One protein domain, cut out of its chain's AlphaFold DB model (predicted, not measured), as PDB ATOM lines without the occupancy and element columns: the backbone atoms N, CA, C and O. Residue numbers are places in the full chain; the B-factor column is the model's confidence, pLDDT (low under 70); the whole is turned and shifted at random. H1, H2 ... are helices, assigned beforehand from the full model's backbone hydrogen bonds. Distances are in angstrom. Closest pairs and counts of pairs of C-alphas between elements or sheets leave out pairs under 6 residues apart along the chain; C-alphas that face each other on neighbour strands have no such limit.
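What this domain is: This is residues 88 to 135 of the 135 residues of an uncharacterized protein of Gigaspora rosea (UniProt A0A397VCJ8). A long helix, H1, and a shorter one, H2, make a loose V, joined by a tight link at the end of H1 and the start of H2. From the far end of H2 the stretch without a named element folds back across the open side of the V and past H1, and its last residues, 130 to 135, stick out. The printed part has 48 residues with two named helices, H1 then H2, and no named strand; the class is all helix. It is only just compact, close to loose, with a radius of gyration of the C-alphas of 11.3 A, and it spans 33 by 26 by 16 A.

Where its parts are: H1, residues 89 to 105, is the longest helix and measures 24.3 A from C-alpha 89 at (186.455, 171.263, 219.912) to C-alpha 105 at (166.363, 173.892, 206.562). H2, residues 110 to 119, measures 14.7 A and ends with C-alpha 119 at (169.661, 154.006, 215.429). Residues 120 to 135 hold no named element.

How they stand to each other: H1 and H2 are close but not clearly touching, with 2 pairs of C-alphas within 8 A. Their closest C-alphas, those of Met 103 and Tyr 113, are 8.0 A apart. Their lines stand at a steep tilt of 60 degrees, and they run opposite ways. Their centres are 15.3 A apart. In H1 and H2 every O i to N i+4 pair is within hydrogen-bond range.

The domain as a whole: The two C-alphas farthest apart, those of Ile 119 and Asn 135, are 35.1 A from each other. The printed part has no cut and ends at residue 135, the chain's last. The link from H1 to H2, 4 residues, is tight. Residues 130 to 135 stand free. The mean pLDDT of the printed part is 73.7; 16 residues are under 70, namely 88 to 89, 121 to 122 and 124 to 135.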
ATOM      1  N   SER A  88     189.169 168.447 217.111       62.03
ATOM      2  CA  SER A  88     189.280 169.731 217.791       62.03
ATOM      3  C   SER A  88     187.872 170.136 218.238       62.03
ATOM      4  O   SER A  88     186.891 169.908 217.523       62.03
ATOM      5  N   LYS A  89     187.749 170.746 219.423       67.88
ATOM      6  CA  LYS A  89     186.455 171.263 219.912       67.88
ATOM      7  C   LYS A  89     185.761 172.149 218.868       67.88
ATOM      8  O   LYS A  89     184.544 172.276 218.871       67.88
ATOM      9  N   GLU A  90     186.536 172.766 217.983       70.31
ATOM     10  CA  GLU A  90     186.079 173.587 216.864       70.31
ATOM     11  C   GLU A  90     185.418 172.770 215.749       70.31
ATOM     12  O   GLU A  90     184.350 173.152 215.277       70.31
ATOM     13  N   LEU A  91     185.996 171.629 215.362       73.31
ATOM     14  CA  LEU A  91     185.425 170.760 214.332       73.31
ATOM     15  C   LEU A  91     184.127 170.103 214.816       73.31
ATOM     16  O   LEU A  91     183.153 170.036 214.068       73.31
ATOM     17  N   GLU A  92     184.072 169.704 216.088       75.12
ATOM     18  CA  GLU A  92     182.846 169.181 216.702       75.12
ATOM     19  C   GLU A  92     181.729 170.240 216.720       75.12
ATOM     20  O   GLU A  92     180.594 169.963 216.324       75.12
ATOM     21  N   LYS A  93     182.066 171.486 217.086       76.44
ATOM     22  CA  LYS A  93     181.140 172.627 217.014       76.44
ATOM     23  C   LYS A  93     180.659 172.885 215.588       76.44
ATOM     24  O   LYS A  93     179.463 173.067 215.374       76.44
ATOM     25  N   ALA A  94     181.562 172.890 214.609       81.44
ATOM     26  CA  ALA A  94     181.211 173.124 213.210       81.44
ATOM     27  C   ALA A  94     180.237 172.058 212.682       81.44
ATOM     28  O   ALA A  94     179.245 172.394 212.031       81.44
ATOM     29  N   GLN A  95     180.467 170.787 213.020       81.31
ATOM     30  CA  GLN A  95     179.573 169.687 212.658       81.31
ATOM     31  C   GLN A  95     178.205 169.811 213.344       81.31
ATOM     32  O   GLN A  95     177.177 169.665 212.683       81.31
ATOM     33  N   GLN A  96     178.161 170.158 214.634       81.50
ATOM     34  CA  GLN A  96     176.904 170.398 215.354       81.50
ATOM     35  C   GLN A  96     176.100 171.550 214.737       81.50
ATOM     36  O   GLN A  96     174.892 171.421 214.543       81.50
ATOM     37  N   ILE A  97     176.758 172.649 214.355       84.62
ATOM     38  CA  ILE A  97     176.113 173.775 213.666       84.62
ATOM     39  C   ILE A  97     175.570 173.340 212.299       84.62
ATOM     40  O   ILE A  97     174.454 173.719 211.944       84.62
ATOM     41  N   ALA A  98     176.322 172.549 211.531       85.81
ATOM     42  CA  ALA A  98     175.874 172.042 210.234       85.81
ATOM     43  C   ALA A  98     174.628 171.149 210.365       85.81
ATOM     44  O   ALA A  98     173.685 171.304 209.591       85.81
ATOM     45  N   ILE A  99     174.591 170.281 211.382       85.81
ATOM     46  CA  ILE A  99     173.432 169.435 211.695       85.81
ATOM     47  C   ILE A  99     172.216 170.297 212.040       85.81
ATOM     48  O   ILE A  99     171.162 170.110 211.439       85.81
ATOM     49  N   ILE A 100     172.362 171.278 212.938       85.50
ATOM     50  CA  ILE A 100     171.264 172.183 213.321       85.50
ATOM     51  C   ILE A 100     170.746 172.948 212.098       85.50
ATOM     52  O   ILE A 100     169.542 172.993 211.870       85.50
ATOM     53  N   LYS A 101     171.640 173.482 211.258       88.31
ATOM     54  CA  LYS A 101     171.254 174.166 210.014       88.31
ATOM     55  C   LYS A 101     170.509 173.243 209.049       88.31
ATOM     56  O   LYS A 101     169.544 173.677 208.426       88.31
ATOM     57  N   GLY A 102     170.945 171.991 208.912       87.88
ATOM     58  CA  GLY A 102     170.258 170.988 208.099       87.88
ATOM     59  C   GLY A 102     168.869 170.662 208.647       87.88
ATOM     60  O   GLY A 102     167.903 170.627 207.889       87.88
ATOM     61  N   MET A 103     168.751 170.498 209.966       89.06
ATOM     62  CA  MET A 103     167.468 170.272 210.630       89.06
ATOM     63  C   MET A 103     166.507 171.441 210.416       89.06
ATOM     64  O   MET A 103     165.373 171.211 210.001       89.06
ATOM     65  N   ASP A 104     166.972 172.675 210.625       87.62
ATOM     66  CA  ASP A 104     166.183 173.894 210.428       87.62
ATOM     67  C   ASP A 104     165.741 174.042 208.963       87.62
ATOM     68  O   ASP A 104     164.575 174.322 208.690       87.62
ATOM     69  N   LYS A 105     166.646 173.795 208.005       92.88
ATOM     70  CA  LYS A 105     166.363 173.892 206.562       92.88
ATOM     71  C   LYS A 105     165.328 172.871 206.088       92.88
ATOM     72  O   LYS A 105     164.570 173.155 205.164       92.88
ATOM     73  N   HIS A 106     165.325 171.681 206.679       89.75
ATOM     74  CA  HIS A 106     164.477 170.565 206.259       89.75
ATOM     75  C   HIS A 106     163.322 170.286 207.228       89.75
ATOM     76  O   HIS A 106     162.675 169.248 207.115       89.75
ATOM     77  N   TYR A 107     163.058 171.198 208.170       89.25
ATOM     78  CA  TYR A 107     162.000 171.081 209.179       89.25
ATOM     79  C   TYR A 107     162.046 169.761 209.971       89.25
ATOM     80  O   TYR A 107     161.020 169.236 210.411       89.25
ATOM     81  N   ILE A 108     163.247 169.215 210.178       88.62
ATOM     82  CA  ILE A 108     163.438 168.004 210.974       88.62
ATOM     83  C   ILE A 108     163.287 168.387 212.437       88.62
ATOM     84  O   ILE A 108     164.097 169.122 213.005       88.62
ATOM     85  N   THR A 109     162.246 167.859 213.073       88.06
ATOM     86  CA  THR A 109     162.035 168.118 214.493       88.06
ATOM     87  C   THR A 109     163.140 167.485 215.331       88.06
ATOM     88  O   THR A 109     163.700 166.431 215.025       88.06
ATOM     89  N   ARG A 110     163.406 168.105 216.477       83.75
ATOM     90  CA  ARG A 110     164.352 167.604 217.475       83.75
ATOM     91  C   ARG A 110     164.045 166.172 217.923       83.75
ATOM     92  O   ARG A 110     164.957 165.384 218.158       83.75
ATOM     93  N   ALA A 111     162.759 165.835 218.033       87.56
ATOM     94  CA  ALA A 111     162.311 164.488 218.364       87.56
ATOM     95  C   ALA A 111     162.693 163.483 217.264       87.56
ATOM     96  O   ALA A 111     163.258 162.442 217.583       87.56
ATOM     97  N   ALA A 112     162.477 163.832 215.992       87.81
ATOM     98  CA  ALA A 112     162.862 163.000 214.853       87.81
ATOM     99  C   ALA A 112     164.388 162.823 214.739       87.81
ATOM    100  O   ALA A 112     164.875 161.737 214.451       87.81
ATOM    101  N   TYR A 113     165.180 163.855 215.033       87.50
ATOM    102  CA  TYR A 113     166.637 163.693 215.061       87.50
ATOM    103  C   TYR A 113     167.099 162.766 216.198       87.50
ATOM    104  O   TYR A 113     168.007 161.955 216.027       87.50
ATOM    105  N   ARG A 114     166.442 162.823 217.363       84.50
ATOM    106  CA  ARG A 114     166.739 161.925 218.491       84.50
ATOM    107  C   ARG A 114     166.392 160.466 218.206       84.50
ATOM    108  O   ARG A 114     167.088 159.596 218.724       84.50
ATOM    109  N   THR A 115     165.362 160.184 217.408       87.62
ATOM    110  CA  THR A 115     165.075 158.808 216.981       87.62
ATOM    111  C   THR A 115     166.137 158.298 216.011       87.62
ATOM    112  O   THR A 115     166.572 157.161 216.152       87.62
ATOM    113  N   LEU A 116     166.644 159.144 215.106       86.25
ATOM    114  CA  LEU A 116     167.772 158.796 214.232       86.25
ATOM    115  C   LEU A 116     169.061 158.529 215.023       86.25
ATOM    116  O   LEU A 116     169.731 157.534 214.770       86.25
ATOM    117  N   LEU A 117     169.365 159.344 216.038       82.81
ATOM    118  CA  LEU A 117     170.486 159.128 216.968       82.81
ATOM    119  C   LEU A 117     170.408 157.797 217.735       82.81
ATOM    120  O   LEU A 117     171.433 157.254 218.144       82.81
ATOM    121  N   ALA A 118     169.197 157.297 217.992       78.19
ATOM    122  CA  ALA A 118     169.015 156.014 218.664       78.19
ATOM    123  C   ALA A 118     169.391 154.830 217.759       78.19
ATOM    124  O   ALA A 118     169.770 153.783 218.275       78.19
ATOM    125  N   ILE A 119     169.298 155.008 216.438       82.06
ATOM    126  CA  ILE A 119     169.661 154.006 215.429       82.06
ATOM    127  C   ILE A 119     171.146 154.137 215.070       82.06
ATOM    128  O   ILE A 119     171.861 153.142 215.055       82.06
ATOM    129  N   GLU A 120     171.614 155.361 214.820       79.38
ATOM    130  CA  GLU A 120     172.982 155.650 214.395       79.38
ATOM    131  C   GLU A 120     173.758 156.362 215.505       79.38
ATOM    132  O   GLU A 120     173.631 157.570 215.729       79.38
ATOM    133  N   HIS A 121     174.609 155.605 216.193       65.69
ATOM    134  CA  HIS A 121     175.403 156.103 217.317       65.69
ATOM    135  C   HIS A 121     176.559 157.009 216.879       65.69
ATOM    136  O   HIS A 121     177.189 157.657 217.720       65.69
ATOM    137  N   ASN A 122     176.848 157.069 215.574       67.31
ATOM    138  CA  ASN A 122     177.900 157.924 215.053       67.31
ATOM    139  C   ASN A 122     177.500 159.392 214.911       67.31
ATOM    140  O   ASN A 122     178.388 160.239 214.801       67.31
ATOM    141  N   LEU A 123     176.202 159.694 214.946       73.75
ATOM    142  CA  LEU A 123     175.683 161.053 214.874       73.75
ATOM    143  C   LEU A 123     176.011 161.840 216.152       73.75
ATOM    144  O   LEU A 123     175.888 161.348 217.276       73.75
ATOM    145  N   LEU A 124     176.404 163.104 215.987       69.56
ATOM    146  CA  LEU A 124     176.681 163.981 217.118       69.56
ATOM    147  C   LEU A 124     175.385 164.360 217.831       69.56
ATOM    148  O   LEU A 124     174.402 164.792 217.219       69.56
ATOM    149  N   ARG A 125     175.400 164.244 219.160       68.44
ATOM    150  CA  ARG A 125     174.315 164.759 219.990       68.44
ATOM    151  C   ARG A 125     174.300 166.282 219.888       68.44
ATOM    152  O   ARG A 125     175.342 166.929 219.921       68.44
ATOM    153  N   GLU A 126     173.104 166.851 219.830       66.00
ATOM    154  CA  GLU A 126     172.929 168.283 220.052       66.00
ATOM    155  C   GLU A 126     173.470 168.645 221.453       66.00
ATOM    156  O   GLU A 126     172.961 168.206 222.490       66.00
ATOM    157  N   VAL A 127     174.554 169.407 221.518       58.25
ATOM    158  CA  VAL A 127     174.992 170.014 222.777       58.25
ATOM    159  C   VAL A 127     174.302 171.376 222.887       58.25
ATOM    160  O   VAL A 127     173.934 171.993 221.889       58.25
ATOM    161  N   GLN A 128     174.010 171.803 224.112       47.88
ATOM    162  CA  GLN A 128     173.217 172.986 224.445       47.88
ATOM    163  C   GLN A 128     173.917 174.299 224.007       47.88
ATOM    164  O   GLN A 128     174.417 175.038 224.840       47.88
ATOM    165  N   PHE A 129     173.903 174.655 222.717       47.75
ATOM    166  CA  PHE A 129     174.232 176.022 222.245       47.75
ATOM    167  C   PHE A 129     173.033 176.978 222.344       47.75
ATOM    168  O   PHE A 129     173.037 178.086 221.818       47.75
ATOM    169  N   LEU A 130     171.981 176.554 223.049       46.59
ATOM    170  CA  LEU A 130     170.709 177.268 223.176       46.59
ATOM    171  C   LEU A 130     170.783 178.567 223.994       46.59
ATOM    172  O   LEU A 130     169.755 179.223 224.135       46.59
ATOM    173  N   GLN A 131     171.941 178.952 224.533       38.66
ATOM    174  CA  GLN A 131     172.062 180.231 225.239       38.66
ATOM    175  C   GLN A 131     172.456 181.403 224.331       38.66
ATOM    176  O   GLN A 131     172.137 182.533 224.674       38.66
ATOM    177  N   GLU A 132     173.042 181.174 223.152       40.62
ATOM    178  CA  GLU A 132     173.538 182.286 222.318       40.62
ATOM    179  C   GLU A 132     172.487 182.879 221.368       40.62
ATOM    180  O   GLU A 132     172.697 183.955 220.822       40.62
ATOM    181  N   LYS A 133     171.317 182.241 221.199       39.09
ATOM    182  CA  LYS A 133     170.223 182.774 220.356       39.09
ATOM    183  C   LYS A 133     169.268 183.722 221.104       39.09
ATOM    184  O   LYS A 133     168.215 184.070 220.576       39.09
ATOM    185  N   LYS A 134     169.608 184.100 222.342       34.66
ATOM    186  CA  LYS A 134     168.969 185.175 223.116       34.66
ATOM    187  C   LYS A 134     170.003 186.274 223.376       34.66
ATOM    188  O   LYS A 134     170.489 186.375 224.493       34.66
ATOM    189  N   ASN A 135     170.355 187.027 222.340       32.53
ATOM    190  CA  ASN A 135     170.826 188.413 222.404       32.53
ATOM    191  C   ASN A 135     170.611 189.047 221.032       32.53
ATOM    192  O   ASN A 135     170.923 188.363 220.031       32.53
TER     193      ASN A 135